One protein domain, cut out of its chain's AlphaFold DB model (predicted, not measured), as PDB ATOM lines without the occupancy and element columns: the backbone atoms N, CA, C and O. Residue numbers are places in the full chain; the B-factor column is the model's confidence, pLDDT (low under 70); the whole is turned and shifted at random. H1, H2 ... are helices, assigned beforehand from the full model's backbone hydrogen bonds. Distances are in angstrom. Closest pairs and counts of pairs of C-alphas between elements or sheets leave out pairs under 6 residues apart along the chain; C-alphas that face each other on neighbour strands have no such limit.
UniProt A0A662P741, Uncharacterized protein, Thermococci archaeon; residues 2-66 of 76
ATOM      1  N   ARG A   2     -18.165  62.675  -2.730       73.19
ATOM      2  CA  ARG A   2     -18.900  63.360  -3.809       73.19
ATOM      3  C   ARG A   2     -18.161  63.422  -5.158       73.19
ATOM      4  O   ARG A   2     -18.705  62.959  -6.144       73.19
ATOM      5  N   LEU A   3     -16.884  63.813  -5.153       74.31
ATOM      6  CA  LEU A   3     -16.045  63.833  -6.362       74.31
ATOM      7  C   LEU A   3     -15.919  62.461  -7.062       74.31
ATOM      8  O   LEU A   3     -15.824  62.392  -8.276       74.31
ATOM      9  N   TYR A   4     -15.914  61.357  -6.307       80.06
ATOM     10  CA  TYR A   4     -15.819  60.012  -6.892       80.06
ATOM     11  C   TYR A   4     -17.140  59.548  -7.505       80.06
ATOM     12  O   TYR A   4     -17.111  58.774  -8.455       80.06
ATOM     13  N   VAL A   5     -18.271  60.001  -6.955       84.25
ATOM     14  CA  VAL A   5     -19.602  59.724  -7.509       84.25
ATOM     15  C   VAL A   5     -19.732  60.415  -8.859       84.25
ATOM     16  O   VAL A   5     -20.007  59.740  -9.835       84.25
ATOM     17  N   GLU A   6     -19.406  61.708  -8.923       86.25
ATOM     18  CA  GLU A   6     -19.470  62.508 -10.156       86.25
ATOM     19  C   GLU A   6     -18.613  61.889 -11.274       86.25
ATOM     20  O   GLU A   6     -19.099  61.674 -12.377       86.25
ATOM     21  N   ILE A   7     -17.376  61.473 -10.968       90.19
ATOM     22  CA  ILE A   7     -16.509  60.784 -11.942       90.19
ATOM     23  C   ILE A   7     -17.137  59.470 -12.437       90.19
ATOM     24  O   ILE A   7     -17.039  59.144 -13.617       90.19
ATOM     25  N   LEU A   8     -17.738  58.682 -11.543       88.38
ATOM     26  CA  LEU A   8     -18.386  57.421 -11.908       88.38
ATOM     27  C   LEU A   8     -19.627  57.656 -12.767       88.38
ATOM     28  O   LEU A   8     -19.787  56.964 -13.767       88.38
ATOM     29  N   GLU A   9     -20.464  58.621 -12.396       92.06
ATOM     30  CA  GLU A   9     -21.665  59.015 -13.135       92.06
ATOM     31  C   GLU A   9     -21.317  59.514 -14.540       92.06
ATOM     32  O   GLU A   9     -21.933  59.060 -15.501       92.06
ATOM     33  N   ASP A  10     -20.283  60.348 -14.677       92.62
ATOM     34  CA  ASP A  10     -19.779  60.816 -15.973       92.62
ATOM     35  C   ASP A  10     -19.240  59.660 -16.832       92.62
ATOM     36  O   ASP A  10     -19.420  59.639 -18.049       92.62
ATOM     37  N   LEU A  11     -18.588  58.668 -16.213       92.19
ATOM     38  CA  LEU A  11     -18.038  57.505 -16.916       92.19
ATOM     39  C   LEU A  11     -19.117  56.547 -17.426       92.19
ATOM     40  O   LEU A  11     -18.961  55.975 -18.506       92.19
ATOM     41  N   ILE A  12     -20.176  56.318 -16.646       89.75
ATOM     42  CA  ILE A  12     -21.217  55.335 -16.984       89.75
ATOM     43  C   ILE A  12     -22.486  55.971 -17.562       89.75
ATOM     44  O   ILE A  12     -23.363  55.240 -18.018       89.75
ATOM     45  N   MET A  13     -22.576  57.305 -17.561       92.00
ATOM     46  CA  MET A  13     -23.703  58.115 -18.044       92.00
ATOM     47  C   MET A  13     -25.047  57.765 -17.377       92.00
ATOM     48  O   MET A  13     -26.114  57.914 -17.975       92.00
ATOM     49  N   VAL A  14     -25.003  57.277 -16.137       91.06
ATOM     50  CA  VAL A  14     -26.160  56.849 -15.332       91.06
ATOM     51  C   VAL A  14     -25.944  57.331 -13.894       91.06
ATOM     52  O   VAL A  14     -24.812  57.247 -13.417       91.06
ATOM     53  N   PRO A  15     -26.987  57.807 -13.184       90.00
ATOM     54  CA  PRO A  15     -26.868  58.206 -11.783       90.00
ATOM     55  C   PRO A  15     -26.427  57.040 -10.887       90.00
ATOM     56  O   PRO A  15     -26.918  55.915 -11.026       90.00
ATOM     57  N   VAL A  16     -25.529  57.315  -9.939       88.81
ATOM     58  CA  VAL A  16     -24.913  56.320  -9.052       88.81
ATOM     59  C   VAL A  16     -25.062  56.739  -7.600       88.81
ATOM     60  O   VAL A  16     -24.654  57.825  -7.203       88.81
ATOM     61  N   ASP A  17     -25.542  55.816  -6.767       88.44
ATOM     62  CA  ASP A  17     -25.466  55.965  -5.316       88.44
ATOM     63  C   ASP A  17     -24.356  55.077  -4.737       88.44
ATOM     64  O   ASP A  17     -24.373  53.849  -4.868       88.44
ATOM     65  N   LEU A  18     -23.364  55.702  -4.095       88.31
ATOM     66  CA  LEU A  18     -22.262  55.000  -3.442       88.31
ATOM     67  C   LEU A  18     -22.537  54.833  -1.952       88.31
ATOM     68  O   LEU A  18     -22.375  55.759  -1.154       88.31
ATOM     69  N   VAL A  19     -22.839  53.597  -1.559       88.56
ATOM     70  CA  VAL A  19     -23.141  53.258  -0.168       88.56
ATOM     71  C   VAL A  19     -21.904  52.692   0.548       88.56
ATOM     72  O   VAL A  19     -21.438  51.597   0.219       88.56
ATOM     73  N   PRO A  20     -21.362  53.372   1.579       90.00
ATOM     74  CA  PRO A  20     -20.254  52.842   2.368       90.00
ATOM     75  C   PRO A  20     -20.725  51.695   3.277       90.00
ATOM     76  O   PRO A  20     -21.315  51.920   4.336       90.00
ATOM     77  N   LEU A  21     -20.414  50.448   2.903       89.62
ATOM     78  CA  LEU A  21     -20.878  49.244   3.616       89.62
ATOM     79  C   LEU A  21     -20.440  49.164   5.091       89.62
ATOM     80  O   LEU A  21     -21.096  48.515   5.897       89.62
ATOM     81  N   ASN A  22     -19.362  49.846   5.488       86.88
ATOM     82  CA  ASN A  22     -18.913  49.888   6.886       86.88
ATOM     83  C   ASN A  22     -19.802  50.750   7.806       86.88
ATOM     84  O   ASN A  22     -19.708  50.622   9.033       86.88
ATOM     85  N   ARG A  23     -20.622  51.636   7.229       88.81
ATOM     86  CA  ARG A  23     -21.539  52.552   7.930       88.81
ATOM     87  C   ARG A  23     -23.004  52.328   7.557       88.81
ATOM     88  O   ARG A  23     -23.877  52.894   8.203       88.81
ATOM     89  N   ALA A  24     -23.263  51.527   6.530       91.12
ATOM     90  CA  ALA A  24     -24.605  51.188   6.100       91.12
ATOM     91  C   ALA A  24     -25.349  50.366   7.159       91.12
ATOM     92  O   ALA A  24     -24.754  49.655   7.975       91.12
ATOM     93  N   VAL A  25     -26.679  50.446   7.119       92.88
ATOM     94  CA  VAL A  25     -27.533  49.623   7.974       92.88
ATOM     95  C   VAL A  25     -27.361  48.135   7.635       92.88
ATOM     96  O   VAL A  25     -27.175  47.795   6.461       92.88
ATOM     97  N   PRO A  26     -27.468  47.224   8.622       92.62
ATOM     98  CA  PRO A  26     -27.184  45.800   8.429       92.62
ATOM     99  C   PRO A  26     -27.929  45.146   7.257       92.62
ATOM    100  O   PRO A  26     -27.358  44.318   6.555       92.62
ATOM    101  N   ILE A  27     -29.180  45.551   7.004       91.38
ATOM    102  CA  ILE A  27     -29.996  45.008   5.909       91.38
ATOM    103  C   ILE A  27     -29.463  45.378   4.518       91.38
ATOM    104  O   ILE A  27     -29.475  44.543   3.619       91.38
ATOM    105  N   VAL A  28     -28.942  46.598   4.351       91.31
ATOM    106  CA  VAL A  28     -28.351  47.058   3.084       91.31
ATOM    107  C   VAL A  28     -27.041  46.328   2.825       91.31
ATOM    108  O   VAL A  28     -26.796  45.889   1.705       91.31
ATOM    109  N   VAL A  29     -26.233  46.132   3.873       92.62
ATOM    110  CA  VAL A  29     -25.003  45.338   3.778       92.62
ATOM    111  C   VAL A  29     -25.334  43.908   3.368       92.62
ATOM    112  O   VAL A  29     -24.777  43.429   2.391       92.62
ATOM    113  N   LEU A  30     -26.270  43.240   4.053       91.56
ATOM    114  CA  LEU A  30     -26.628  41.859   3.724       91.56
ATOM    115  C   LEU A  30     -27.121  41.726   2.276       91.56
ATOM    116  O   LEU A  30     -26.650  40.843   1.567       91.56
ATOM    117  N   LYS A  31     -27.997  42.633   1.824       90.50
ATOM    118  CA  LYS A  31     -28.500  42.641   0.445       90.50
ATOM    119  C   LYS A  31     -27.364  42.786  -0.575       90.50
ATOM    120  O   LYS A  31     -27.287  42.000  -1.511       90.50
ATOM    121  N   ALA A  32     -26.440  43.720  -0.349       89.44
ATOM    122  CA  ALA A  32     -25.283  43.912  -1.224       89.44
ATOM    123  C   ALA A  32     -24.362  42.679  -1.282       89.44
ATOM    124  O   ALA A  32     -23.784  42.396  -2.328       89.44
ATOM    125  N   LEU A  33     -24.224  41.937  -0.176       88.75
ATOM    126  CA  LEU A  33     -23.435  40.702  -0.139       88.75
ATOM    127  C   LEU A  33     -24.150  39.521  -0.822       88.75
ATOM    128  O   LEU A  33     -23.478  38.689  -1.420       88.75
ATOM    129  N   GLN A  34     -25.484  39.452  -0.747       86.94
ATOM    130  CA  GLN A  34     -26.302  38.376  -1.328       86.94
ATOM    131  C   GLN A  34     -26.470  38.467  -2.846       86.94
ATOM    132  O   GLN A  34     -26.658  37.445  -3.493       86.94
ATOM    133  N   GLU A  35     -26.430  39.668  -3.423       84.69
ATOM    134  CA  GLU A  35     -26.598  39.843  -4.872       84.69
ATOM    135  C   GLU A  35     -25.358  39.409  -5.685       84.69
ATOM    136  O   GLU A  35     -25.406  39.418  -6.912       84.69
ATOM    137  N   GLU A  36     -24.259  39.021  -5.020       68.62
ATOM    138  CA  GLU A  36     -23.037  38.395  -5.570       68.62
ATOM    139  C   GLU A  36     -22.341  39.124  -6.743       68.62
ATOM    140  O   GLU A  36     -21.354  38.636  -7.296       68.62
ATOM    141  N   ARG A  37     -22.758  40.346  -7.094       81.06
ATOM    142  CA  ARG A  37     -22.105  41.179  -8.118       81.06
ATOM    143  C   ARG A  37     -20.906  41.931  -7.545       81.06
ATOM    144  O   ARG A  37     -20.910  43.152  -7.402       81.06
ATOM    145  N   MET A  38     -19.855  41.189  -7.208       81.44
ATOM    146  CA  MET A  38     -18.588  41.777  -6.780       81.44
ATOM    147  C   MET A  38     -17.769  42.269  -7.968       81.44
ATOM    148  O   MET A  38     -17.209  41.477  -8.719       81.44
ATOM    149  N   VAL A  39     -17.637  43.589  -8.087       81.50
ATOM    150  CA  VAL A  39     -16.774  44.216  -9.101       81.50
ATOM    151  C   VAL A  39     -15.295  44.115  -8.712       81.50
ATOM    152  O   VAL A  39     -14.439  43.872  -9.556       81.50
ATOM    153  N   PHE A  40     -14.977  44.277  -7.424       83.69
ATOM    154  CA  PHE A  40     -13.606  44.208  -6.924       83.69
ATOM    155  C   PHE A  40     -13.568  43.818  -5.444       83.69
ATOM    156  O   PHE A  40     -14.330  44.342  -4.633       83.69
ATOM    157  N   MET A  41     -12.635  42.938  -5.077       82.00
ATOM    158  CA  MET A  41     -12.368  42.578  -3.686       82.00
ATOM    159  C   MET A  41     -10.863  42.467  -3.450       82.00
ATOM    160  O   MET A  41     -10.202  41.584  -3.989       82.00
ATOM    161  N   LYS A  42     -10.332  43.356  -2.602       84.12
ATOM    162  CA  LYS A  42      -8.907  43.369  -2.240       84.12
ATOM    163  C   LYS A  42      -8.527  42.238  -1.278       84.12
ATOM    164  O   LYS A  42      -7.440  41.688  -1.388       84.12
ATOM    165  N   ASP A  43      -9.410  41.913  -0.330       88.62
ATOM    166  CA  ASP A  43      -9.189  40.880   0.687       88.62
ATOM    167  C   ASP A  43     -10.499  40.135   0.981       88.62
ATOM    168  O   ASP A  43     -11.511  40.746   1.330       88.62
ATOM    169  N   ARG A  44     -10.465  38.799   0.881       84.25
ATOM    170  CA  ARG A  44     -11.608  37.919   1.183       84.25
ATOM    171  C   ARG A  44     -12.071  38.011   2.637       84.25
ATOM    172  O   ARG A  44     -13.236  37.737   2.920       84.25
ATOM    173  N   ARG A  45     -11.195  38.405   3.564       90.06
ATOM    174  CA  ARG A  45     -11.543  38.606   4.979       90.06
ATOM    175  C   ARG A  45     -12.535  39.753   5.169       90.06
ATOM    176  O   ARG A  45     -13.332  39.707   6.097       90.06
ATOM    177  N   ILE A  46     -12.538  40.741   4.273       87.88
ATOM    178  CA  ILE A  46     -13.484  41.865   4.330       87.88
ATOM    179  C   ILE A  46     -14.915  41.362   4.129       87.88
ATOM    180  O   ILE A  46     -15.816  41.776   4.855       87.88
ATOM    181  N   TYR A  47     -15.124  40.436   3.190       88.38
ATOM    182  CA  TYR A  47     -16.441  39.853   2.948       88.38
ATOM    183  C   TYR A  47     -16.985  39.133   4.181       88.38
ATOM    184  O   TYR A  47     -18.103  39.401   4.617       88.38
ATOM    185  N   SER A  48     -16.184  38.237   4.768       90.56
ATOM    186  CA  SER A  48     -16.621  37.454   5.925       90.56
ATOM    187  C   SER A  48     -16.876  38.331   7.150       90.56
ATOM    188  O   SER A  48     -17.828  38.076   7.886       90.56
ATOM    189  N   GLU A  49     -16.090  39.389   7.347       92.38
ATOM    190  CA  GLU A  49     -16.293  40.343   8.436       92.38
ATOM    191  C   GLU A  49     -17.576  41.168   8.255       92.38
ATOM    192  O   GLU A  49     -18.387  41.279   9.178       92.38
ATOM    193  N   LEU A  50     -17.819  41.686   7.045       91.38
ATOM    194  CA  LEU A  50     -19.058  42.403   6.729       91.38
ATOM    195  C   LEU A  50     -20.283  41.499   6.896       91.38
ATOM    196  O   LEU A  50     -21.278  41.932   7.479       91.38
ATOM    197  N   LEU A  51     -20.198  40.243   6.454       91.56
ATOM    198  CA  LEU A  51     -21.287  39.278   6.574       91.56
ATOM    199  C   LEU A  51     -21.617  38.972   8.038       91.56
ATOM    200  O   LEU A  51     -22.788  39.009   8.426       91.56
ATOM    201  N   LYS A  52     -20.599  38.715   8.869       93.50
ATOM    202  CA  LYS A  52     -20.777  38.488  10.312       93.50
ATOM    203  C   LYS A  52     -21.452  39.681  10.975       93.50
ATOM    204  O   LYS A  52     -22.453  39.509  11.670       93.50
ATOM    205  N   ARG A  53     -20.946  40.891  10.722       93.88
ATOM    206  CA  ARG A  53     -21.475  42.122  11.317       93.88
ATOM    207  C   ARG A  53     -22.914  42.398  10.884       93.88
ATOM    208  O   ARG A  53     -23.744  42.733  11.726       93.88
ATOM    209  N   ALA A  54     -23.222  42.234   9.599       93.38
ATOM    210  CA  ALA A  54     -24.574  42.413   9.076       93.38
ATOM    211  C   ALA A  54     -25.551  41.394   9.684       93.38
ATOM    212  O   ALA A  54     -26.626  41.768  10.150       93.38
ATOM    213  N   THR A  55     -25.153  40.123   9.757       93.19
ATOM    214  CA  THR A  55     -25.989  39.050  10.316       93.19
ATOM    215  C   THR A  55     -26.261  39.271  11.804       93.19
ATOM    216  O   THR A  55     -27.413  39.201  12.231       93.19
ATOM    217  N   ALA A  56     -25.230  39.612  12.583       94.12
ATOM    218  CA  ALA A  56     -25.372  39.937  14.001       94.12
ATOM    219  C   ALA A  56     -26.265  41.169  14.219       94.12
ATOM    220  O   ALA A  56     -27.154  41.141  15.065       94.12
ATOM    221  N   GLY A  57     -26.085  42.223  13.417       92.38
ATOM    222  CA  GLY A  57     -26.918  43.424  13.485       92.38
ATOM    223  C   GLY A  57     -28.388  43.150  13.162       92.38
ATOM    224  O   GLY A  57     -29.273  43.651  13.848       92.38
ATOM    225  N   ILE A  58     -28.674  42.315  12.158       92.44
ATOM    226  CA  ILE A  58     -30.048  41.899  11.839       92.44
ATOM    227  C   ILE A  58     -30.640  41.057  12.972       92.44
ATOM    228  O   ILE A  58     -31.806  41.244  13.311       92.44
ATOM    229  N   ALA A  59     -29.865  40.140  13.554       90.81
ATOM    230  CA  ALA A  59     -30.318  39.334  14.685       90.81
ATOM    231  C   ALA A  59     -30.670  40.212  15.898       90.81
ATOM    232  O   ALA A  59     -31.750  40.054  16.460       90.81
ATOM    233  N   ASP A  60     -29.823  41.183  16.241       91.81
ATOM    234  CA  ASP A  60     -30.074  42.152  17.314       91.81
ATOM    235  C   ASP A  60     -31.340  42.985  17.055       91.81
ATOM    236  O   ASP A  60     -32.200  43.108  17.928       91.81
ATOM    237  N   ILE A  61     -31.524  43.485  15.829       89.62
ATOM    238  CA  ILE A  61     -32.743  44.207  15.435       89.62
ATOM    239  C   ILE A  61     -33.982  43.311  15.574       89.62
ATOM    240  O   ILE A  61     -34.994  43.744  16.121       89.62
ATOM    241  N   LYS A  62     -33.919  42.055  15.117       84.62
ATOM    242  CA  LYS A  62     -35.035  41.101  15.232       84.62
ATOM    243  C   LYS A  62     -35.406  40.829  16.686       84.62
ATOM    244  O   LYS A  62     -36.595  40.803  16.999       84.62
ATOM    245  N   LEU A  63     -34.408  40.655  17.552       87.94
ATOM    246  CA  LEU A  63     -34.609  40.479  18.989       87.94
ATOM    247  C   LEU A  63     -35.281  41.712  19.600       87.94
ATOM    248  O   LEU A  63     -36.295  41.578  20.279       87.94
ATOM    249  N   LYS A  64     -34.775  42.911  19.296       86.25
ATOM    250  CA  LYS A  64     -35.323  44.181  19.799       86.25
ATOM    251  C   LYS A  64     -36.753  44.451  19.340       86.25
ATOM    252  O   LYS A  64     -37.526  45.039  20.084       86.25
ATOM    253  N   LEU A  65     -37.107  44.025  18.131       84.06
ATOM    254  CA  LEU A  65     -38.447  44.205  17.574       84.06
ATOM    255  C   LEU A  65     -39.421  43.071  17.950       84.06
ATOM    256  O   LEU A  65     -40.570  43.101  17.521       84.06
ATOM    257  N   GLY A  66     -38.986  42.051  18.702       76.19
ATOM    258  CA  GLY A  66     -39.816  40.881  19.021       76.19
ATOM    259  C   GLY A  66     -40.201  40.046  17.789       76.19
ATOM    260  O   GLY A  66     -41.132  39.243  17.835       76.19
TER     261      GLY A  66
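What this domain is: This is residues 2 to 66 of the 76 residues of an uncharacterized protein of Thermococci archaeon (UniProt A0A662P741). A long helix, H3, and the shorter H2 packed on it make a helical hairpin, while H1 sits off by itself at the far end of a long extended link. The loop between H2 and H3 swings out together with the first turn of H3: residues 35 to 46, of which 44 to 46 belong to H3, stand free. The printed part has 65 residues with three named helices, H1, H2 and H3 in that order, and no named strand: all helix. It is loose, with a radius of gyration of the C-alphas of 14.4 A, and elongated, spanning 44 by 26 by 19 A.

Where its parts are: Find C-alpha 2 at (-18.900, 63.360, -3.809); from there H1 runs through residues 2 to 12, 15.6 A long. H2 is residues 26 to 34, 12.3 A. H3, residues 44 to 64, runs 30.8 A to C-alpha 64 at (-35.323, 44.181, 19.799).

How they stand to each other: H1 is apart from H2 and H3. Look at Pro 26 and Ala 54: their C-alphas, 4.3 A apart, are the closest where H2 and H3 touch. This hairpin has a steep tilt of 43 degrees, opposite ways. Every O i to N i+4 pair is within hydrogen-bond range in H1 and H2, and 16 of 17 in H3.

The domain as a whole: The C-alphas farthest apart, those of Leu 11 and Gly 66, are 45.2 A apart. The printed part has no cut. The link from H1 to H2 is long; only residue 36 has pLDDT under 70.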